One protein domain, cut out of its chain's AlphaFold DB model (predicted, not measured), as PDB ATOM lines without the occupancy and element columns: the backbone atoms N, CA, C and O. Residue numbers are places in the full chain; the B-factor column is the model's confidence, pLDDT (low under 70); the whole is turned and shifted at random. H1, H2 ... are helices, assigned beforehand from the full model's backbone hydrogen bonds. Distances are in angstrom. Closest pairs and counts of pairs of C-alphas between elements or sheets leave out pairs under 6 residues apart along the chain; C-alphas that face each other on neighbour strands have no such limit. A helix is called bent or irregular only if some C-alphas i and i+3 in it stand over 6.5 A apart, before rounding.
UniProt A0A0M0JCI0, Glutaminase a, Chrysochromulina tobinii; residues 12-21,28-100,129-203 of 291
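AT A GLANCE: This is residues 12 to 21, 28 to 100 and 129 to 203 of the 291 residues of the protein "Glutaminase a" of Chrysochromulina tobinii (UniProt A0A0M0JCI0). This is an elongated body of helices, with H3 in the core and H1, the second arm of the bent helix H2 and H5 packed round it, while the hairpin of H6 and H7 covers another side. The first arm of H2 and the short H4 lie at one end of the long axis, and a long loop, residues 150 to 175, makes the other end. The printed part has 158 residues, with seven named helices, H1 to H7 in order, and no named strand: the class is all helix. It is compact, with a radius of gyration of the C-alphas of 16.5 A, and spans 53 by 30 by 29 A.

HOW THE PARTS SIT: H1, residues 31 to 49, follows the first cut. H2, residues 51 to 75, was assigned as one helix by its hydrogen bonds but is bent, with C-alphas 60 and 63 7.3 A apart; its arms H2a, residues 51 to 60, and H2b, residues 63 to 75, stand about perpendicular at 84 degrees. H2a is itself irregular, with C-alphas 57 and 60 7.0 A apart. H1 touches H2b with residues 32 to 39 alone, the closest C-alphas being those of Ser 35 and Trp 68, 6.2 A apart. H3, residues 78 to 91, is the hub. It touches H1 at a steep tilt of 37 degrees, only just past shallow, the same way; the closest C-alphas, of Ser 36 and Ala 80, are 4.9 A apart. H2b and H3 form a helical hairpin, closest at the C-alphas of Thr 69 and Ile 81, 6.1 A. H3 touches H2a with residues 90 to 91 alone, closest at the C-alphas of Ala 51 and Met 91, 6.1 A. H4, residues 93 to 100, touches no helix. H5, residues 131 to 149, touches H3 at a shallow tilt of 16 degrees, opposite ways; the C-alphas of Ile 78 and Ala 138, the closest, are 4.9 A apart. H6, residues 176 to 183, only just touches H3, with 3 pairs of C-alphas within 8 A, closest at Leu 79 and Gln 181, 7.1 A. H6 and H7, residues 192 to 203, form a helical hairpin, closest at the C-alphas of Leu 178 and Tyr 192, 7.1 A. Every O i to N i+4 pair is within hydrogen-bond range in H1, H2b, H3, H4, H5 and H7; in H2a 3 of 6 are, and in H6 1 of 4, beside 5 of 5 O i to N i+3 pairs.

IN THESE COORDINATES: H1 begins at C-alpha 31, (-1.618, 37.554, -50.522), and is 26.6 A long. H2a measures 14.3 A, H2b 18.6 A, H3 19.9 A, H4 10.4 A, H5 27.0 A and H6 12.0 A. H7, 15.9 A, ends at C-alpha 203, (-16.337, 33.065, -26.729).

THE WHOLE: The C-alphas of Gln 99 and Gln 155 are the two farthest apart, at 54.5 A. Residues 22 to 27 and 101 to 128 are not printed; the gaps from C-alpha 21 to 28 and from C-alpha 100 to 129 are 8.2 A and 12.6 A. The link from H5 to H6 is long, with 26 residues. Mean pLDDT of the printed part is 85.1, and residues 12 to 21, 28, 95 to 100 and 164 to 169 are under 70.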
ATOM      1  N   SER A  12      -9.217  29.078 -41.890       34.84
ATOM      2  CA  SER A  12     -10.087  30.193 -41.454       34.84
ATOM      3  C   SER A  12      -9.966  31.442 -42.346       34.84
ATOM      4  O   SER A  12     -10.590  32.472 -42.088       34.84
ATOM      5  N   SER A  13      -9.183  31.347 -43.420       38.62
ATOM      6  CA  SER A  13      -8.673  32.446 -44.250       38.62
ATOM      7  C   SER A  13      -9.735  33.387 -44.829       38.62
ATOM      8  O   SER A  13      -9.436  34.543 -45.096       38.62
ATOM      9  N   MET A  14     -10.997  32.962 -44.978       41.06
ATOM     10  CA  MET A  14     -12.059  33.795 -45.584       41.06
ATOM     11  C   MET A  14     -12.356  35.092 -44.808       41.06
ATOM     12  O   MET A  14     -12.938  36.028 -45.359       41.06
ATOM     13  N   LEU A  15     -11.949  35.138 -43.537       37.97
ATOM     14  CA  LEU A  15     -12.167  36.224 -42.586       37.97
ATOM     15  C   LEU A  15     -10.882  36.526 -41.799       37.97
ATOM     16  O   LEU A  15     -10.986  36.917 -40.646       37.97
ATOM     17  N   LEU A  16      -9.671  36.368 -42.349       36.44
ATOM     18  CA  LEU A  16      -8.421  36.688 -41.630       36.44
ATOM     19  C   LEU A  16      -7.651  37.856 -42.278       36.44
ATOM     20  O   LEU A  16      -7.576  37.997 -43.493       36.44
ATOM     21  N   MET A  17      -7.141  38.743 -41.420       40.44
ATOM     22  CA  MET A  17      -6.405  39.970 -41.735       40.44
ATOM     23  C   MET A  17      -5.267  40.060 -40.730       40.44
ATOM     24  O   MET A  17      -5.489  39.953 -39.521       40.44
ATOM     25  N   LEU A  18      -4.060  40.270 -41.240       40.34
ATOM     26  CA  LEU A  18      -2.832  40.516 -40.491       40.34
ATOM     27  C   LEU A  18      -2.087  41.653 -41.188       40.34
ATOM     28  O   LEU A  18      -1.967  41.632 -42.411       40.34
ATOM     29  N   ILE A  19      -1.597  42.647 -40.442       38.25
ATOM     30  CA  ILE A  19      -0.826  43.770 -40.999       38.25
ATOM     31  C   ILE A  19       0.658  43.390 -41.174       38.25
ATOM     32  O   ILE A  19       1.346  43.115 -40.193       38.25
ATOM     33  N   ALA A  20       1.095  43.519 -42.436       39.78
ATOM     34  CA  ALA A  20       2.426  43.771 -43.014       39.78
ATOM     35  C   ALA A  20       3.486  42.645 -43.085       39.78
ATOM     36  O   ALA A  20       4.065  42.225 -42.086       39.78
ATOM     37  N   SER A  21       3.819  42.291 -44.339       44.50
ATOM     38  CA  SER A  21       5.075  41.682 -44.811       44.50
ATOM     39  C   SER A  21       5.937  42.755 -45.497       44.50
ATOM     40  O   SER A  21       5.410  43.594 -46.227       44.50
ATOM     41  N   GLU A  28       6.568  34.173 -45.039       66.50
ATOM     42  CA  GLU A  28       5.423  33.504 -45.635       66.50
ATOM     43  C   GLU A  28       4.624  34.483 -46.512       66.50
ATOM     44  O   GLU A  28       4.314  35.592 -46.062       66.50
ATOM     45  N   PRO A  29       4.287  34.116 -47.761       73.25
ATOM     46  CA  PRO A  29       3.450  34.955 -48.603       73.25
ATOM     47  C   PRO A  29       2.027  35.022 -48.034       73.25
ATOM     48  O   PRO A  29       1.364  34.002 -47.891       73.25
ATOM     49  N   MET A  30       1.539  36.241 -47.788       77.62
ATOM     50  CA  MET A  30       0.190  36.516 -47.265       77.62
ATOM     51  C   MET A  30      -0.636  37.342 -48.270       77.62
ATOM     52  O   MET A  30      -0.903  38.529 -48.041       77.62
ATOM     53  N   PRO A  31      -0.949  36.798 -49.465       82.06
ATOM     54  CA  PRO A  31      -1.618  37.554 -50.522       82.06
ATOM     55  C   PRO A  31      -3.061  37.915 -50.161       82.06
ATOM     56  O   PRO A  31      -3.532  38.979 -50.563       82.06
ATOM     57  N   LEU A  32      -3.747  37.063 -49.396       82.94
ATOM     58  CA  LEU A  32      -5.116  37.300 -48.955       82.94
ATOM     59  C   LEU A  32      -5.163  38.457 -47.960       82.94
ATOM     60  O   LEU A  32      -5.897  39.419 -48.171       82.94
ATOM     61  N   GLU A  33      -4.333  38.402 -46.928       81.12
ATOM     62  CA  GLU A  33      -4.304  39.347 -45.819       81.12
ATOM     63  C   GLU A  33      -3.845  40.726 -46.298       81.12
ATOM     64  O   GLU A  33      -4.533  41.721 -46.073       81.12
ATOM     65  N   ASN A  34      -2.719  40.796 -47.018       84.44
ATOM     66  CA  ASN A  34      -2.171  42.078 -47.461       84.44
ATOM     67  C   ASN A  34      -3.092  42.771 -48.473       84.44
ATOM     68  O   ASN A  34      -3.349  43.968 -48.340       84.44
ATOM     69  N   SER A  35      -3.639  42.032 -49.446       88.88
ATOM     70  CA  SER A  35      -4.564  42.615 -50.428       88.88
ATOM     71  C   SER A  35      -5.872  43.051 -49.766       88.88
ATOM     72  O   SER A  35      -6.374  44.137 -50.055       88.88
ATOM     73  N   SER A  36      -6.397  42.248 -48.832       91.19
ATOM     74  CA  SER A  36      -7.620  42.575 -48.091       91.19
ATOM     75  C   SER A  36      -7.459  43.839 -47.257       91.19
ATOM     76  O   SER A  36      -8.282  44.750 -47.370       91.19
ATOM     77  N   ASN A  37      -6.374  43.938 -46.483       89.62
ATOM     78  CA  ASN A  37      -6.082  45.119 -45.671       89.62
ATOM     79  C   ASN A  37      -6.063  46.386 -46.522       89.62
ATOM     80  O   ASN A  37      -6.660  47.394 -46.148       89.62
ATOM     81  N   MET A  38      -5.393  46.338 -47.677       92.44
ATOM     82  CA  MET A  38      -5.301  47.493 -48.563       92.44
ATOM     83  C   MET A  38      -6.677  47.931 -49.058       92.44
ATOM     84  O   MET A  38      -6.987  49.116 -48.989       92.44
ATOM     85  N   LEU A  39      -7.523  47.002 -49.504       95.00
ATOM     86  CA  LEU A  39      -8.860  47.337 -50.001       95.00
ATOM     87  C   LEU A  39      -9.766  47.925 -48.914       95.00
ATOM     88  O   LEU A  39     -10.478  48.893 -49.170       95.00
ATOM     89  N   LEU A  40      -9.703  47.392 -47.696       95.38
ATOM     90  CA  LEU A  40     -10.508  47.871 -46.571       95.38
ATOM     91  C   LEU A  40     -10.045  49.245 -46.080       95.38
ATOM     92  O   LEU A  40     -10.872  50.134 -45.874       95.38
ATOM     93  N   MET A  41      -8.731  49.453 -45.953       94.00
ATOM     94  CA  MET A  41      -8.167  50.759 -45.599       94.00
ATOM     95  C   MET A  41      -8.457  51.811 -46.674       94.00
ATOM     96  O   MET A  41      -8.810  52.944 -46.346       94.00
ATOM     97  N   LEU A  42      -8.341  51.447 -47.956       95.25
ATOM     98  CA  LEU A  42      -8.668  52.342 -49.065       95.25
ATOM     99  C   LEU A  42     -10.151  52.697 -49.067       95.25
ATOM    100  O   LEU A  42     -10.469  53.877 -49.182       95.25
ATOM    101  N   LEU A  43     -11.053  51.730 -48.873       96.06
ATOM    102  CA  LEU A  43     -12.478  52.027 -48.755       96.06
ATOM    103  C   LEU A  43     -12.750  52.987 -47.589       96.06
ATOM    104  O   LEU A  43     -13.422  53.996 -47.794       96.06
ATOM    105  N   ALA A  44     -12.177  52.735 -46.407       94.69
ATOM    106  CA  ALA A  44     -12.317  53.629 -45.256       94.69
ATOM    107  C   ALA A  44     -11.852  55.060 -45.581       94.69
ATOM    108  O   ALA A  44     -12.519  56.038 -45.233       94.69
ATOM    109  N   LEU A  45     -10.710  55.196 -46.262       94.56
ATOM    110  CA  LEU A  45     -10.171  56.494 -46.658       94.56
ATOM    111  C   LEU A  45     -11.056  57.180 -47.705       94.56
ATOM    112  O   LEU A  45     -11.298  58.382 -47.602       94.56
ATOM    113  N   VAL A  46     -11.570  56.444 -48.690       94.88
ATOM    114  CA  VAL A  46     -12.454  56.979 -49.736       94.88
ATOM    115  C   VAL A  46     -13.805  57.410 -49.165       94.88
ATOM    116  O   VAL A  46     -14.260  58.509 -49.475       94.88
ATOM    117  N   GLN A  47     -14.406  56.624 -48.266       94.06
ATOM    118  CA  GLN A  47     -15.648  56.992 -47.573       94.06
ATOM    119  C   GLN A  47     -15.502  58.298 -46.773       94.06
ATOM    120  O   GLN A  47     -16.449  59.077 -46.689       94.06
ATOM    121  N   ARG A  48     -14.313  58.566 -46.210       92.50
ATOM    122  CA  ARG A  48     -14.028  59.787 -45.434       92.50
ATOM    123  C   ARG A  48     -13.624  60.986 -46.291       92.50
ATOM    124  O   ARG A  48     -14.000  62.108 -45.977       92.50
ATOM    125  N   SER A  49     -12.827  60.763 -47.334       92.38
ATOM    126  CA  SER A  49     -12.300  61.830 -48.202       92.38
ATOM    127  C   SER A  49     -13.274  62.257 -49.304       92.38
ATOM    128  O   SER A  49     -13.170  63.371 -49.816       92.38
ATOM    129  N   GLY A  50     -14.230  61.394 -49.650       89.69
ATOM    130  CA  GLY A  50     -15.180  61.601 -50.737       89.69
ATOM    131  C   GLY A  50     -14.610  61.236 -52.112       89.69
ATOM    132  O   GLY A  50     -13.413  61.355 -52.382       89.69
ATOM    133  N   ALA A  51     -15.498  60.820 -53.021       86.56
ATOM    134  CA  ALA A  51     -15.136  60.278 -54.336       86.56
ATOM    135  C   ALA A  51     -14.302  61.238 -55.205       86.56
ATOM    136  O   ALA A  51     -13.397  60.805 -55.914       86.56
ATOM    137  N   VAL A  52     -14.580  62.546 -55.144       86.69
ATOM    138  CA  VAL A  52     -13.881  63.555 -55.960       86.69
ATOM    139  C   VAL A  52     -12.403  63.630 -55.593       86.69
ATOM    140  O   VAL A  52     -11.552  63.592 -56.479       86.69
ATOM    141  N   LEU A  53     -12.093  63.708 -54.295       87.31
ATOM    142  CA  LEU A  53     -10.711  63.751 -53.829       87.31
ATOM    143  C   LEU A  53     -10.036  62.394 -54.046       87.31
ATOM    144  O   LEU A  53      -8.912  62.354 -54.536       87.31
ATOM    145  N   ALA A  54     -10.742  61.295 -53.759       90.00
ATOM    146  CA  ALA A  54     -10.269  59.932 -53.995       90.00
ATOM    147  C   ALA A  54      -9.786  59.707 -55.436       90.00
ATOM    148  O   ALA A  54      -8.682  59.211 -55.650       90.00
ATOM    149  N   ARG A  55     -10.569  60.124 -56.440       86.31
ATOM    150  CA  ARG A  55     -10.214  59.958 -57.861       86.31
ATOM    151  C   ARG A  55      -8.905  60.627 -58.255       86.31
ATOM    152  O   ARG A  55      -8.206  60.086 -59.104       86.31
ATOM    153  N   GLN A  56      -8.548  61.750 -57.637       89.12
ATOM    154  CA  GLN A  56      -7.329  62.481 -58.000       89.12
ATOM    155  C   GLN A  56      -6.052  61.673 -57.738       89.12
ATOM    156  O   GLN A  56      -5.076  61.838 -58.464       89.12
ATOM    157  N   TRP A  57      -6.054  60.797 -56.731       89.25
ATOM    158  CA  TRP A  57      -4.873  60.021 -56.344       89.25
ATOM    159  C   TRP A  57      -5.040  58.509 -56.533       89.25
ATOM    160  O   TRP A  57      -4.047  57.823 -56.756       89.25
ATOM    161  N   LEU A  58      -6.265  57.974 -56.477       89.25
ATOM    162  CA  LEU A  58      -6.517  56.532 -56.555       89.25
ATOM    163  C   LEU A  58      -6.655  56.021 -57.993       89.25
ATOM    164  O   LEU A  58      -6.351  54.856 -58.246       89.25
ATOM    165  N   ALA A  59      -7.075  56.875 -58.936       85.50
ATOM    166  CA  ALA A  59      -7.361  56.466 -60.314       85.50
ATOM    167  C   ALA A  59      -6.223  55.675 -60.996       85.50
ATOM    168  O   ALA A  59      -6.515  54.628 -61.579       85.50
ATOM    169  N   PRO A  60      -4.934  56.063 -60.875       86.56
ATOM    170  CA  PRO A  60      -3.831  55.313 -61.483       86.56
ATOM    171  C   PRO A  60      -3.676  53.879 -60.957       86.56
ATOM    172  O   PRO A  60      -3.097  53.033 -61.635       86.56
ATOM    173  N   TYR A  61      -4.183  53.598 -59.754       89.88
ATOM    174  CA  TYR A  61      -4.024  52.313 -59.075       89.88
ATOM    175  C   TYR A  61      -5.235  51.392 -59.233       89.88
ATOM    176  O   TYR A  61      -5.131  50.206 -58.927       89.88
ATOM    177  N   LEU A  62      -6.367  51.885 -59.742       86.38
ATOM    178  CA  LEU A  62      -7.584  51.084 -59.910       86.38
ATOM    179  C   LEU A  62      -7.365  49.776 -60.699       86.38
ATOM    180  O   LEU A  62      -7.847  48.746 -60.229       86.38
ATOM    181  N   PRO A  63      -6.586  49.731 -61.805       86.31
ATOM    182  CA  PRO A  63      -6.308  48.468 -62.499       86.31
ATOM    183  C   PRO A  63      -5.583  47.430 -61.626       86.31
ATOM    184  O   PRO A  63      -5.830  46.225 -61.735       86.31
ATOM    185  N   LEU A  64      -4.701  47.892 -60.733       88.75
ATOM    186  CA  LEU A  64      -4.006  47.027 -59.782       88.75
ATOM    187  C   LEU A  64      -4.978  46.488 -58.726       88.75
ATOM    188  O   LEU A  64      -4.963  45.293 -58.445       88.75
ATOM    189  N   LEU A  65      -5.864  47.337 -58.196       91.44
ATOM    190  CA  LEU A  65      -6.876  46.923 -57.218       91.44
ATOM    191  C   LEU A  65      -7.882  45.926 -57.805       91.44
ATOM    192  O   LEU A  65      -8.257  44.966 -57.132       91.44
ATOM    193  N   THR A  66      -8.265  46.095 -59.073       89.88
ATOM    194  CA  THR A  66      -9.072  45.105 -59.802       89.88
ATOM    195  C   THR A  66      -8.337  43.770 -59.887       89.88
ATOM    196  O   THR A  66      -8.916  42.729 -59.590       89.88
ATOM    197  N   THR A  67      -7.041  43.788 -60.214       89.56
ATOM    198  CA  THR A  67      -6.215  42.569 -60.275       89.56
ATOM    199  C   THR A  67      -6.154  41.862 -58.920       89.56
ATOM    200  O   THR A  67      -6.358  40.651 -58.844       89.56
ATOM    201  N   TRP A  68      -5.919  42.608 -57.838       91.88
ATOM    202  CA  TRP A  68      -5.940  42.062 -56.479       91.88
ATOM    203  C   TRP A  68      -7.301  41.476 -56.121       91.88
ATOM    204  O   TRP A  68      -7.365  40.414 -55.512       91.88
ATOM    205  N   THR A  69      -8.389  42.110 -56.554       92.69
ATOM    206  CA  THR A  69      -9.741  41.602 -56.302       92.69
ATOM    207  C   THR A  69     -10.017  40.304 -57.056       92.69
ATOM    208  O   THR A  69     -10.579  39.381 -56.475       92.69
ATOM    209  N   GLU A  70      -9.567  40.161 -58.307       90.75
ATOM    210  CA  GLU A  70      -9.680  38.881 -59.026       90.75
ATOM    211  C   GLU A  70      -8.883  37.759 -58.336       90.75
ATOM    212  O   GLU A  70      -9.359  36.626 -58.248       90.75
ATOM    213  N   VAL A  71      -7.708  38.065 -57.772       89.06
ATOM    214  CA  VAL A  71      -6.964  37.109 -56.932       89.06
ATOM    215  C   VAL A  71      -7.751  36.768 -55.665       89.06
ATOM    216  O   VAL A  71      -7.867  35.595 -55.309       89.06
ATOM    217  N   LEU A  72      -8.344  37.765 -55.002       89.75
ATOM    218  CA  LEU A  72      -9.152  37.570 -53.797       89.75
ATOM    219  C   LEU A  72     -10.410  36.741 -54.048       89.75
ATOM    220  O   LEU A  72     -10.806  36.007 -53.148       89.75
ATOM    221  N   ILE A  73     -11.004  36.790 -55.244       91.25
ATOM    222  CA  ILE A  73     -12.074  35.864 -55.642       91.25
ATOM    223  C   ILE A  73     -11.558  34.421 -55.574       91.25
ATOM    224  O   ILE A  73     -12.176  33.578 -54.928       91.25
ATOM    225  N   GLY A  74     -10.386  34.141 -56.153       86.62
ATOM    226  CA  GLY A  74      -9.756  32.817 -56.076       86.62
ATOM    227  C   GLY A  74      -9.419  32.373 -54.645       86.62
ATOM    228  O   GLY A  74      -9.522  31.189 -54.329       86.62
ATOM    229  N   LEU A  75      -9.066  33.323 -53.774       85.75
ATOM    230  CA  LEU A  75      -8.741  33.092 -52.359       85.75
ATOM    231  C   LEU A  75      -9.950  33.194 -51.413       85.75
ATOM    232  O   LEU A  75      -9.807  32.961 -50.216       85.75
ATOM    233  N   LYS A  76     -11.139  33.516 -51.936       89.25
ATOM    234  CA  LYS A  76     -12.396  33.669 -51.187       89.25
ATOM    235  C   LYS A  76     -12.343  34.734 -50.076       89.25
ATOM    236  O   LYS A  76     -12.874  34.531 -48.988       89.25
ATOM    237  N   GLY A  77     -11.730  35.890 -50.348       89.81
ATOM    238  CA  GLY A  77     -11.638  37.025 -49.415       89.81
ATOM    239  C   GLY A  77     -12.935  37.834 -49.297       89.81
ATOM    240  O   GLY A  77     -13.017  38.944 -49.817       89.81
ATOM    241  N   ILE A  78     -13.947  37.282 -48.622       95.31
ATOM    242  CA  ILE A  78     -15.350  37.749 -48.637       95.31
ATOM    243  C   ILE A  78     -15.492  39.260 -48.387       95.31
ATOM    244  O   ILE A  78     -16.009  39.988 -49.238       95.31
ATOM    245  N   LEU A  79     -15.019  39.746 -47.232       95.25
ATOM    246  CA  LEU A  79     -15.173  41.157 -46.853       95.25
ATOM    247  C   LEU A  79     -14.360  42.096 -47.748       95.25
ATOM    248  O   LEU A  79     -14.810  43.202 -48.034       95.25
ATOM    249  N   ALA A  80     -13.196  41.660 -48.228       95.31
ATOM    250  CA  ALA A  80     -12.365  42.460 -49.118       95.31
ATOM    251  C   ALA A  80     -12.982  42.596 -50.515       95.31
ATOM    252  O   ALA A  80     -12.977  43.688 -51.079       95.31
ATOM    253  N   ILE A  81     -13.579  41.523 -51.043       95.38
ATOM    254  CA  ILE A  81     -14.338  41.565 -52.299       95.38
ATOM    255  C   ILE A  81     -15.545  42.501 -52.140       95.38
ATOM    256  O   ILE A  81     -15.771  43.351 -53.000       95.38
ATOM    257  N   ARG A  82     -16.288  42.413 -51.022       97.25
ATOM    258  CA  ARG A  82     -17.404  43.339 -50.754       97.25
ATOM    259  C   ARG A  82     -16.929  44.789 -50.649       97.25
ATOM    260  O   ARG A  82     -17.595  45.677 -51.183       97.25
ATOM    261  N   ALA A  83     -15.798  45.024 -49.987       96.31
ATOM    262  CA  ALA A  83     -15.212  46.351 -49.859       96.31
ATOM    263  C   ALA A  83     -14.766  46.907 -51.216       96.31
ATOM    264  O   ALA A  83     -15.009  48.076 -51.506       96.31
ATOM    265  N   PHE A  84     -14.186  46.075 -52.087       95.56
ATOM    266  CA  PHE A  84     -13.893  46.487 -53.456       95.56
ATOM    267  C   PHE A  84     -15.162  46.782 -54.252       95.56
ATOM    268  O   PHE A  84     -15.184  47.767 -54.977       95.56
ATOM    269  N   ALA A  85     -16.228  45.993 -54.104       95.12
ATOM    270  CA  ALA A  85     -17.504  46.276 -54.764       95.12
ATOM    271  C   ALA A  85     -18.048  47.666 -54.379       95.12
ATOM    272  O   ALA A  85     -18.522  48.421 -55.231       95.12
ATOM    273  N   GLU A  86     -17.914  48.032 -53.101       95.38
ATOM    274  CA  GLU A  86     -18.285  49.357 -52.601       95.38
ATOM    275  C   GLU A  86     -17.372  50.453 -53.159       95.38
ATOM    276  O   GLU A  86     -17.844  51.451 -53.702       95.38
ATOM    277  N   LEU A  87     -16.054  50.237 -53.107       92.88
ATOM    278  CA  LEU A  87     -15.062  51.152 -53.667       92.88
ATOM    279  C   LEU A  87     -15.309  51.386 -55.164       92.88
ATOM    280  O   LEU A  87     -15.337  52.526 -55.614       92.88
ATOM    281  N   CYS A  88     -15.537  50.318 -55.923       91.19
ATOM    282  CA  CYS A  88     -15.863  50.326 -57.345       91.19
ATOM    283  C   CYS A  88     -17.102  51.190 -57.626       91.19
ATOM    284  O   CYS A  88     -17.085  52.021 -58.538       91.19
ATOM    285  N   THR A  89     -18.138  51.056 -56.793       90.62
ATOM    286  CA  THR A  89     -19.387  51.824 -56.901       90.62
ATOM    287  C   THR A  89     -19.155  53.309 -56.618       90.62
ATOM    288  O   THR A  89     -19.519  54.155 -57.436       90.62
ATOM    289  N   ILE A  90     -18.478  53.648 -55.513       89.31
ATOM    290  CA  ILE A  90     -18.149  55.039 -55.152       89.31
ATOM    291  C   ILE A  90     -17.290  55.699 -56.244       89.31
ATOM    292  O   ILE A  90     -17.469  56.871 -56.585       89.31
ATOM    293  N   MET A  91     -16.369  54.932 -56.825       87.12
ATOM    294  CA  MET A  91     -15.474  55.389 -57.884       87.12
ATOM    295  C   MET A  91     -16.130  55.378 -59.276       87.12
ATOM    296  O   MET A  91     -15.548  55.950 -60.189       87.12
ATOM    297  N   GLN A  92     -17.356  54.854 -59.417       85.00
ATOM    298  CA  GLN A  92     -18.143  54.740 -60.661       85.00
ATOM    299  C   GLN A  92     -17.399  54.032 -61.804       85.00
ATOM    300  O   GLN A  92     -17.458  54.445 -62.964       85.00
ATOM    301  N   LEU A  93     -16.706  52.940 -61.487       80.12
ATOM    302  CA  LEU A  93     -15.906  52.212 -62.482       80.12
ATOM    303  C   LEU A  93     -16.765  51.482 -63.519       80.12
ATOM    304  O   LEU A  93     -16.304  51.206 -64.629       80.12
ATOM    305  N   ASP A  94     -18.031  51.221 -63.194       72.75
ATOM    306  CA  ASP A  94     -19.003  50.662 -64.133       72.75
ATOM    307  C   ASP A  94     -19.188  51.554 -65.368       72.75
ATOM    308  O   ASP A  94     -19.271  51.046 -66.489       72.75
ATOM    309  N   ASP A  95     -19.186  52.877 -65.197       62.66
ATOM    310  CA  ASP A  95     -19.357  53.816 -66.309       62.66
ATOM    311  C   ASP A  95     -18.083  53.945 -67.156       62.66
ATOM    312  O   ASP A  95     -18.153  54.070 -68.382       62.66
ATOM    313  N   GLU A  96     -16.908  53.821 -66.534       56.88
ATOM    314  CA  GLU A  96     -15.614  53.835 -67.225       56.88
ATOM    315  C   GLU A  96     -15.375  52.544 -68.028       56.88
ATOM    316  O   GLU A  96     -14.891  52.597 -69.161       56.88
ATOM    317  N   SER A  97     -15.790  51.380 -67.507       48.75
ATOM    318  CA  SER A  97     -15.714  50.104 -68.237       48.75
ATOM    319  C   SER A  97     -16.604  50.093 -69.489       48.75
ATOM    320  O   SER A  97     -16.224  49.542 -70.527       48.75
ATOM    321  N   ARG A  98     -17.758  50.776 -69.442       45.81
ATOM    322  CA  ARG A  98     -18.632  50.998 -70.605       45.81
ATOM    323  C   ARG A  98     -17.991  51.924 -71.642       45.81
ATOM    324  O   ARG A  98     -18.150  51.677 -72.836       45.81
ATOM    325  N   GLN A  99     -17.242  52.945 -71.218       43.91
ATOM    326  CA  GLN A  99     -16.493  53.812 -72.138       43.91
ATOM    327  C   GLN A  99     -15.312  53.082 -72.797       43.91
ATOM    328  O   GLN A  99     -15.079  53.261 -73.993       43.91
ATOM    329  N   PHE A 100     -14.611  52.208 -72.066       40.19
ATOM    330  CA  PHE A 100     -13.500  51.419 -72.612       40.19
ATOM    331  C   PHE A 100     -13.960  50.303 -73.561       40.19
ATOM    332  O   PHE A 100     -13.319  50.074 -74.582       40.19
ATOM    333  N   ARG A 129     -15.025  43.358 -63.783       85.81
ATOM    334  CA  ARG A 129     -16.437  42.949 -63.724       85.81
ATOM    335  C   ARG A 129     -17.281  44.161 -63.325       85.81
ATOM    336  O   ARG A 129     -16.728  45.087 -62.728       85.81
ATOM    337  N   PRO A 130     -18.596  44.167 -63.597       89.44
ATOM    338  CA  PRO A 130     -19.484  45.153 -63.000       89.44
ATOM    339  C   PRO A 130     -19.345  45.168 -61.470       89.44
ATOM    340  O   PRO A 130     -19.229  44.104 -60.856       89.44
ATOM    341  N   CYS A 131     -19.413  46.339 -60.835       90.44
ATOM    342  CA  CYS A 131     -19.272  46.488 -59.385       90.44
ATOM    343  C   CYS A 131     -20.269  45.595 -58.622       90.44
ATOM    344  O   CYS A 131     -19.915  44.952 -57.632       90.44
ATOM    345  N   ALA A 132     -21.499  45.479 -59.137       93.38
ATOM    346  CA  ALA A 132     -22.537  44.609 -58.584       93.38
ATOM    347  C   ALA A 132     -22.188  43.107 -58.646       93.38
ATOM    348  O   ALA A 132     -22.613  42.345 -57.779       93.38
ATOM    349  N   GLU A 133     -21.393  42.668 -59.628       94.69
ATOM    350  CA  GLU A 133     -20.958  41.268 -59.728       94.69
ATOM    351  C   GLU A 133     -20.003  40.913 -58.579       94.69
ATOM    352  O   GLU A 133     -20.151  39.857 -57.970       94.69
ATOM    353  N   TYR A 134     -19.090  41.817 -58.198       95.19
ATOM    354  CA  TYR A 134     -18.239  41.620 -57.016       95.19
ATOM    355  C   TYR A 134     -19.067  41.506 -55.729       95.19
ATOM    356  O   TYR A 134     -18.798  40.637 -54.900       95.19
ATOM    357  N   ALA A 135     -20.102  42.341 -55.569       96.25
ATOM    358  CA  ALA A 135     -21.001  42.256 -54.419       96.25
ATOM    359  C   ALA A 135     -21.741  40.906 -54.368       96.25
ATOM    360  O   ALA A 135     -21.809  40.296 -53.302       96.25
ATOM    361  N   SER A 136     -22.227  40.414 -55.516       97.75
ATOM    362  CA  SER A 136     -22.868  39.095 -55.621       97.75
ATOM    363  C   SER A 136     -21.912  37.965 -55.244       97.75
ATOM    364  O   SER A 136     -22.272  37.110 -54.444       97.75
ATOM    365  N   ILE A 137     -20.672  37.988 -55.745       96.44
ATOM    366  CA  ILE A 137     -19.665  36.967 -55.418       96.44
ATOM    367  C   ILE A 137     -19.387  36.933 -53.909       96.44
ATOM    368  O   ILE A 137     -19.313  35.856 -53.314       96.44
ATOM    369  N   ALA A 138     -19.258  38.099 -53.268       96.31
ATOM    370  CA  ALA A 138     -19.075  38.169 -51.820       96.31
ATOM    371  C   ALA A 138     -20.285  37.599 -51.057       96.31
ATOM    372  O   ALA A 138     -20.097  36.879 -50.076       96.31
ATOM    373  N   ALA A 139     -21.510  37.875 -51.514       97.75
ATOM    374  CA  ALA A 139     -22.737  37.338 -50.925       97.75
ATOM    375  C   ALA A 139     -22.852  35.810 -51.073       97.75
ATOM    376  O   ALA A 139     -23.197  35.119 -50.111       97.75
ATOM    377  N   ASP A 140     -22.492  35.269 -52.237       97.31
ATOM    378  CA  ASP A 140     -22.496  33.826 -52.495       97.31
ATOM    379  C   ASP A 140     -21.478  33.099 -51.605       97.31
ATOM    380  O   ASP A 140     -21.772  32.049 -51.019       97.31
ATOM    381  N   TYR A 141     -20.279  33.669 -51.447       95.19
ATOM    382  CA  TYR A 141     -19.260  33.120 -50.551       95.19
ATOM    383  C   TYR A 141     -19.658  33.221 -49.079       95.19
ATOM    384  O   TYR A 141     -19.437  32.260 -48.346       95.19
ATOM    385  N   ALA A 142     -20.276  34.324 -48.653       95.44
ATOM    386  CA  ALA A 142     -20.807  34.460 -47.298       95.44
ATOM    387  C   ALA A 142     -21.880  33.409 -47.003       95.44
ATOM    388  O   ALA A 142     -21.778  32.700 -46.006       95.44
ATOM    389  N   SER A 143     -22.838  33.233 -47.915       95.12
ATOM    390  CA  SER A 143     -23.907  32.234 -47.786       95.12
ATOM    391  C   SER A 143     -23.345  30.813 -47.713       95.12
ATOM    392  O   SER A 143     -23.749  30.012 -46.874       95.12
ATOM    393  N   THR A 144     -22.354  30.514 -48.558       92.31
ATOM    394  CA  THR A 144     -21.636  29.232 -48.551       92.31
ATOM    395  C   THR A 144     -20.917  29.016 -47.221       92.31
ATOM    396  O   THR A 144     -21.057  27.961 -46.607       92.31
ATOM    397  N   TRP A 145     -20.162  30.011 -46.750       92.94
ATOM    398  CA  TRP A 145     -19.464  29.937 -45.471       92.94
ATOM    399  C   TRP A 145     -20.452  29.719 -44.322       92.94
ATOM    400  O   TRP A 145     -20.247  28.809 -43.528       92.94
ATOM    401  N   GLN A 146     -21.559  30.466 -44.275       91.38
ATOM    402  CA  GLN A 146     -22.561  30.314 -43.222       91.38
ATOM    403  C   GLN A 146     -23.205  28.924 -43.227       91.38
ATOM    404  O   GLN A 146     -23.471  28.385 -42.160       91.38
ATOM    405  N   LEU A 147     -23.431  28.329 -44.401       91.06
ATOM    406  CA  LEU A 147     -24.003  26.988 -44.510       91.06
ATOM    407  C   LEU A 147     -23.050  25.903 -43.994       91.06
ATOM    408  O   LEU A 147     -23.474  25.019 -43.257       91.06
ATOM    409  N   TYR A 148     -21.784  25.942 -44.410       88.50
ATOM    410  CA  TYR A 148     -20.846  24.852 -44.129       88.50
ATOM    411  C   TYR A 148     -20.071  25.027 -42.825       88.50
ATOM    412  O   TYR A 148     -19.676  24.033 -42.224       88.50
ATOM    413  N   ALA A 149     -19.828  26.265 -42.392       89.56
ATOM    414  CA  ALA A 149     -19.107  26.540 -41.156       89.56
ATOM    415  C   ALA A 149     -20.006  26.504 -39.922       89.56
ATOM    416  O   ALA A 149     -19.478  26.435 -38.821       89.56
ATOM    417  N   PHE A 150     -21.331  26.580 -40.063       91.62
ATOM    418  CA  PHE A 150     -22.210  26.597 -38.900       91.62
ATOM    419  C   PHE A 150     -22.315  25.215 -38.249       91.62
ATOM    420  O   PHE A 150     -22.918  24.292 -38.797       91.62
ATOM    421  N   ASN A 151     -21.773  25.093 -37.042       90.19
ATOM    422  CA  ASN A 151     -21.906  23.914 -36.206       90.19
ATOM    423  C   ASN A 151     -23.133  24.067 -35.299       90.19
ATOM    424  O   ASN A 151     -23.062  24.579 -34.182       90.19
ATOM    425  N   ALA A 152     -24.278  23.594 -35.794       88.88
ATOM    426  CA  ALA A 152     -25.541  23.616 -35.055       88.88
ATOM    427  C   ALA A 152     -25.572  22.647 -33.857       88.88
ATOM    428  O   ALA A 152     -26.429  22.781 -32.985       88.88
ATOM    429  N   THR A 153     -24.687  21.646 -33.835       87.12
ATOM    430  CA  THR A 153     -24.618  20.633 -32.770       87.12
ATOM    431  C   THR A 153     -23.659  20.999 -31.644       87.12
ATOM    432  O   THR A 153     -23.796  20.453 -30.547       87.12
ATOM    433  N   GLY A 154     -22.740  21.935 -31.900       83.31
ATOM    434  CA  GLY A 154     -21.877  22.533 -30.888       83.31
ATOM    435  C   GLY A 154     -22.709  23.094 -29.738       83.31
ATOM    436  O   GLY A 154     -23.836  23.557 -29.933       83.31
ATOM    437  N   GLN A 155     -22.179  23.006 -28.523       83.69
ATOM    438  CA  GLN A 155     -22.851  23.493 -27.320       83.69
ATOM    439  C   GLN A 155     -22.038  24.654 -26.732       83.69
ATOM    440  O   GLN A 155     -21.020  24.373 -26.100       83.69
ATOM    441  N   PRO A 156     -22.460  25.923 -26.933       88.62
ATOM    442  CA  PRO A 156     -23.562  26.389 -27.776       88.62
ATOM    443  C   PRO A 156     -23.190  26.387 -29.273       88.62
ATOM    444  O   PRO A 156     -22.015  26.223 -29.630       88.62
ATOM    445  N   PRO A 157     -24.181  26.559 -30.171       91.50
ATOM    446  CA  PRO A 157     -23.928  26.637 -31.604       91.50
ATOM    447  C   PRO A 157     -22.954  27.765 -31.952       91.50
ATOM    448  O   PRO A 157     -23.073  28.871 -31.427       91.50
ATOM    449  N   HIS A 158     -22.019  27.487 -32.856       92.81
ATOM    450  CA  HIS A 158     -20.942  28.401 -33.253       92.81
ATOM    451  C   HIS A 158     -20.471  28.120 -34.682       92.81
ATOM    452  O   HIS A 158     -20.865  27.127 -35.300       92.81
ATOM    453  N   TYR A 159     -19.622  28.990 -35.226       92.00
ATOM    454  CA  TYR A 159     -18.986  28.795 -36.524       92.00
ATOM    455  C   TYR A 159     -17.594  28.172 -36.402       92.00
ATOM    456  O   TYR A 159     -16.686  28.718 -35.766       92.00
ATOM    457  N   SER A 160     -17.384  27.067 -37.111       89.56
ATOM    458  CA  SER A 160     -16.137  26.321 -37.055       89.56
ATOM    459  C   SER A 160     -14.933  27.101 -37.582       89.56
ATOM    460  O   SER A 160     -15.044  28.006 -38.418       89.56
ATOM    461  N   MET A 161     -13.741  26.762 -37.084       85.06
ATOM    462  CA  MET A 161     -12.481  27.313 -37.602       85.06
ATOM    463  C   MET A 161     -12.257  26.877 -39.055       85.06
ATOM    464  O   MET A 161     -11.859  27.678 -39.898       85.06
ATOM    465  N   SER A 162     -12.541  25.609 -39.340       76.31
ATOM    466  CA  SER A 162     -12.500  25.014 -40.669       76.31
ATOM    467  C   SER A 162     -13.743  24.172 -40.860       76.31
ATOM    468  O   SER A 162     -14.115  23.420 -39.966       76.31
ATOM    469  N   PHE A 163     -14.336  24.242 -42.043       70.31
ATOM    470  CA  PHE A 163     -15.405  23.336 -42.444       70.31
ATOM    471  C   PHE A 163     -14.891  22.323 -43.465       70.31
ATOM    472  O   PHE A 163     -13.896  22.573 -44.146       70.31
ATOM    473  N   ASN A 164     -15.567  21.176 -43.560       65.25
ATOM    474  CA  ASN A 164     -15.191  20.044 -44.418       65.25
ATOM    475  C   ASN A 164     -13.823  19.417 -44.092       65.25
ATOM    476  O   ASN A 164     -13.140  18.916 -44.986       65.25
ATOM    477  N   VAL A 165     -13.422  19.445 -42.819       66.88
ATOM    478  CA  VAL A 165     -12.247  18.718 -42.324       66.88
ATOM    479  C   VAL A 165     -12.653  17.967 -41.060       66.88
ATOM    480  O   VAL A 165     -12.994  18.589 -40.055       66.88
ATOM    481  N   ASP A 166     -12.631  16.635 -41.117       65.12
ATOM    482  CA  ASP A 166     -13.152  15.765 -40.051       65.12
ATOM    483  C   ASP A 166     -12.426  15.940 -38.709       65.12
ATOM    484  O   ASP A 166     -13.013  15.765 -37.647       65.12
ATOM    485  N   GLU A 167     -11.164  16.362 -38.745       65.38
ATOM    486  CA  GLU A 167     -10.339  16.618 -37.559       65.38
ATOM    487  C   GLU A 167     -10.789  17.857 -36.758       65.38
ATOM    488  O   GLU A 167     -10.334  18.056 -35.634       65.38
ATOM    489  N   TYR A 168     -11.686  18.687 -37.310       65.00
ATOM    490  CA  TYR A 168     -12.049  20.000 -36.762       65.00
ATOM    491  C   TYR A 168     -13.567  20.224 -36.637       65.00
ATOM    492  O   TYR A 168     -14.010  21.376 -36.618       65.00
ATOM    493  N   GLN A 169     -14.370  19.156 -36.543       63.94
ATOM    494  CA  GLN A 169     -15.840  19.264 -36.550       63.94
ATOM    495  C   GLN A 169     -16.432  20.087 -35.388       63.94
ATOM    496  O   GLN A 169     -17.453  20.733 -35.587       63.94
ATOM    497  N   ASP A 170     -15.771  20.139 -34.226       78.12
ATOM    498  CA  ASP A 170     -16.130  21.022 -33.094       78.12
ATOM    499  C   ASP A 170     -15.013  22.044 -32.797       78.12
ATOM    500  O   ASP A 170     -14.653  22.326 -31.658       78.12
ATOM    501  N   SER A 171     -14.363  22.532 -33.857       86.12
ATOM    502  CA  SER A 171     -13.357  23.595 -33.754       86.12
ATOM    503  C   SER A 171     -14.002  24.975 -33.758       86.12
ATOM    504  O   SER A 171     -15.096  25.143 -34.276       86.12
ATOM    505  N   TRP A 172     -13.273  25.992 -33.309       91.06
ATOM    506  CA  TRP A 172     -13.712  27.386 -33.340       91.06
ATOM    507  C   TRP A 172     -12.515  28.325 -33.494       91.06
ATOM    508  O   TRP A 172     -11.369  27.932 -33.274       91.06
ATOM    509  N   SER A 173     -12.773  29.560 -33.912       91.81
ATOM    510  CA  SER A 173     -11.772  30.627 -33.909       91.81
ATOM    511  C   SER A 173     -12.442  31.990 -33.834       91.81
ATOM    512  O   SER A 173     -13.557  32.154 -34.331       91.81
ATOM    513  N   LEU A 174     -11.755  32.974 -33.256       93.62
ATOM    514  CA  LEU A 174     -12.244  34.350 -33.169       93.62
ATOM    515  C   LEU A 174     -12.540  34.937 -34.564       93.62
ATOM    516  O   LEU A 174     -11.627  35.144 -35.365       93.62
ATOM    517  N   LYS A 175     -13.796  35.296 -34.858       93.94
ATOM    518  CA  LYS A 175     -14.209  35.945 -36.123       93.94
ATOM    519  C   LYS A 175     -14.036  37.466 -36.078       93.94
ATOM    520  O   LYS A 175     -14.910  38.224 -36.495       93.94
ATOM    521  N   TYR A 176     -12.882  37.919 -35.587       93.25
ATOM    522  CA  TYR A 176     -12.577  39.329 -35.307       93.25
ATOM    523  C   TYR A 176     -12.769  40.259 -36.516       93.25
ATOM    524  O   TYR A 176     -13.117  41.428 -36.362       93.25
ATOM    525  N   ASN A 177     -12.587  39.752 -37.736       91.00
ATOM    526  CA  ASN A 177     -12.722  40.564 -38.941       91.00
ATOM    527  C   ASN A 177     -14.146  40.906 -39.338       91.00
ATOM    528  O   ASN A 177     -14.325  41.844 -40.115       91.00
ATOM    529  N   LEU A 178     -15.149  40.211 -38.799       95.31
ATOM    530  CA  LEU A 178     -16.541  40.575 -39.032       95.31
ATOM    531  C   LEU A 178     -16.798  42.041 -38.641       95.31
ATOM    532  O   LEU A 178     -17.569  42.726 -39.314       95.31
ATOM    533  N   LEU A 179     -16.065  42.557 -37.640       95.38
ATOM    534  CA  LEU A 179     -16.083  43.958 -37.215       95.38
ATOM    535  C   LEU A 179     -15.952  44.955 -38.379       95.38
ATOM    536  O   LEU A 179     -16.612  45.996 -38.363       95.38
ATOM    537  N   TRP A 180     -15.163  44.642 -39.410       95.38
ATOM    538  CA  TRP A 180     -14.963  45.539 -40.550       95.38
ATOM    539  C   TRP A 180     -16.244  45.825 -41.329       95.38
ATOM    540  O   TRP A 180     -16.390  46.937 -41.830       95.38
ATOM    541  N   GLN A 181     -17.200  44.888 -41.379       96.38
ATOM    542  CA  GLN A 181     -18.501  45.141 -42.004       96.38
ATOM    543  C   GLN A 181     -19.224  46.309 -41.316       96.38
ATOM    544  O   GLN A 181     -19.769  47.187 -41.983       96.38
ATOM    545  N   ARG A 182     -19.166  46.358 -39.981       95.62
ATOM    546  CA  ARG A 182     -19.757  47.424 -39.162       95.62
ATOM    547  C   ARG A 182     -18.973  48.730 -39.282       95.62
ATOM    548  O   ARG A 182     -19.573  49.768 -39.547       95.62
ATOM    549  N   LEU A 183     -17.643  48.676 -39.152       94.94
ATOM    550  CA  LEU A 183     -16.770  49.860 -39.229       94.94
ATOM    551  C   LEU A 183     -16.875  50.585 -40.578       94.94
ATOM    552  O   LEU A 183     -16.851  51.813 -40.623       94.94
ATOM    553  N   LEU A 184     -17.004  49.826 -41.668       96.00
ATOM    554  CA  LEU A 184     -17.131  50.349 -43.031       96.00
ATOM    555  C   LEU A 184     -18.586  50.583 -43.450       96.00
ATOM    556  O   LEU A 184     -18.824  50.978 -44.590       96.00
ATOM    557  N   ARG A 185     -19.552  50.350 -42.549       96.06
ATOM    558  CA  ARG A 185     -20.993  50.520 -42.794       96.06
ATOM    559  C   ARG A 185     -21.462  49.799 -44.060       96.06
ATOM    560  O   ARG A 185     -22.184  50.359 -44.876       96.06
ATOM    561  N   LEU A 186     -20.998  48.569 -44.240       96.06
ATOM    562  CA  LEU A 186     -21.405  47.728 -45.355       96.06
ATOM    563  C   LEU A 186     -22.749  47.068 -45.018       96.06
ATOM    564  O   LEU A 186     -22.884  46.456 -43.961       96.06
ATOM    565  N   ASP A 187     -23.699  47.104 -45.953       92.00
ATOM    566  CA  ASP A 187     -25.032  46.481 -45.809       92.00
ATOM    567  C   ASP A 187     -25.017  44.935 -45.845       92.00
ATOM    568  O   ASP A 187     -26.050  44.284 -45.964       92.00
ATOM    569  N   GLY A 188     -23.835  44.325 -45.801       94.19
ATOM    570  CA  GLY A 188     -23.623  42.892 -45.946       94.19
ATOM    571  C   GLY A 188     -22.153  42.578 -46.243       94.19
ATOM    572  O   GLY A 188     -21.311  43.480 -46.204       94.19
ATOM    573  N   PRO A 189     -21.815  41.323 -46.580       96.12
ATOM    574  CA  PRO A 189     -22.742  40.258 -46.964       96.12
ATOM    575  C   PRO A 189     -23.290  39.425 -45.798       96.12
ATOM    576  O   PRO A 189     -24.160  38.593 -46.024       96.12
ATOM    577  N   PHE A 190     -22.793  39.613 -44.577       96.88
ATOM    578  CA  PHE A 190     -23.223  38.825 -43.426       96.88
ATOM    579  C   PHE A 190     -24.382  39.485 -42.676       96.88
ATOM    580  O   PHE A 190     -24.430  40.712 -42.560       96.88
ATOM    581  N   ASP A 191     -25.250  38.677 -42.064       96.25
ATOM    582  CA  ASP A 191     -26.095  39.139 -40.958       96.25
ATOM    583  C   ASP A 191     -25.209  39.341 -39.721       96.25
ATOM    584  O   ASP A 191     -24.965  38.425 -38.933       96.25
ATOM    585  N   TYR A 192     -24.634  40.540 -39.613       96.12
ATOM    586  CA  TYR A 192     -23.638  40.833 -38.592       96.12
ATOM    587  C   TYR A 192     -24.194  40.632 -37.188       96.12
ATOM    588  O   TYR A 192     -23.503  40.041 -36.369       96.12
ATOM    589  N   ASP A 193     -25.392  41.144 -36.884       96.50
ATOM    590  CA  ASP A 193     -25.894  41.144 -35.507       96.50
ATOM    591  C   ASP A 193     -26.180  39.721 -35.032       96.50
ATOM    592  O   ASP A 193     -25.818  39.372 -33.908       96.50
ATOM    593  N   ALA A 194     -26.735  38.877 -35.907       96.50
ATOM    594  CA  ALA A 194     -26.950  37.469 -35.599       96.50
ATOM    595  C   ALA A 194     -25.627  36.732 -35.340       96.50
ATOM    596  O   ALA A 194     -25.480  36.071 -34.311       96.50
ATOM    597  N   ILE A 195     -24.641  36.874 -36.238       96.50
ATOM    598  CA  ILE A 195     -23.352  36.180 -36.098       96.50
ATOM    599  C   ILE A 195     -22.575  36.715 -34.892       96.50
ATOM    600  O   ILE A 195     -22.042  35.931 -34.113       96.50
ATOM    601  N   ALA A 196     -22.526  38.033 -34.699       96.69
ATOM    602  CA  ALA A 196     -21.820  38.645 -33.582       96.69
ATOM    603  C   ALA A 196     -22.422  38.231 -32.236       96.69
ATOM    604  O   ALA A 196     -21.678  37.883 -31.320       96.69
ATOM    605  N   ALA A 197     -23.753  38.217 -32.107       96.94
ATOM    606  CA  ALA A 197     -24.415  37.783 -30.880       96.94
ATOM    607  C   ALA A 197     -24.144  36.304 -30.564       96.94
ATOM    608  O   ALA A 197     -23.956  35.967 -29.394       96.94
ATOM    609  N   LEU A 198     -24.113  35.450 -31.588       96.50
ATOM    610  CA  LEU A 198     -23.853  34.020 -31.464       96.50
ATOM    611  C   LEU A 198     -22.390  33.737 -31.091       96.50
ATOM    612  O   LEU A 198     -22.121  33.110 -30.069       96.50
ATOM    613  N   GLU A 199     -21.444  34.284 -31.850       96.06
ATOM    614  CA  GLU A 199     -20.011  34.060 -31.643       96.06
ATOM    615  C   GLU A 199     -19.522  34.647 -30.312       96.06
ATOM    616  O   GLU A 199     -18.822  33.979 -29.557       96.06
ATOM    617  N   THR A 200     -19.931  35.874 -29.964       97.06
ATOM    618  CA  THR A 200     -19.510  36.490 -28.691       97.06
ATOM    619  C   THR A 200     -20.069  35.769 -27.469       97.06
ATOM    620  O   THR A 200     -19.428  35.795 -26.421       97.06
ATOM    621  N   ALA A 201     -21.234  35.120 -27.577       96.31
ATOM    622  CA  ALA A 201     -21.745  34.267 -26.509       96.31
ATOM    623  C   ALA A 201     -20.885  33.005 -26.354       96.31
ATOM    624  O   ALA A 201     -20.491  32.683 -25.238       96.31
ATOM    625  N   TYR A 202     -20.523  32.351 -27.463       96.31
ATOM    626  CA  TYR A 202     -19.638  31.186 -27.438       96.31
ATOM    627  C   TYR A 202     -18.262  31.522 -26.836       96.31
ATOM    628  O   TYR A 202     -17.768  30.810 -25.968       96.31
ATOM    629  N   TYR A 203     -17.658  32.650 -27.223       97.00
ATOM    630  CA  TYR A 203     -16.337  33.065 -26.729       97.00
ATOM    631  C   TYR A 203     -16.281  33.336 -25.223       97.00
ATOM    632  O   TYR A 203     -15.215  33.184 -24.625       97.00
TER     633      TYR A 203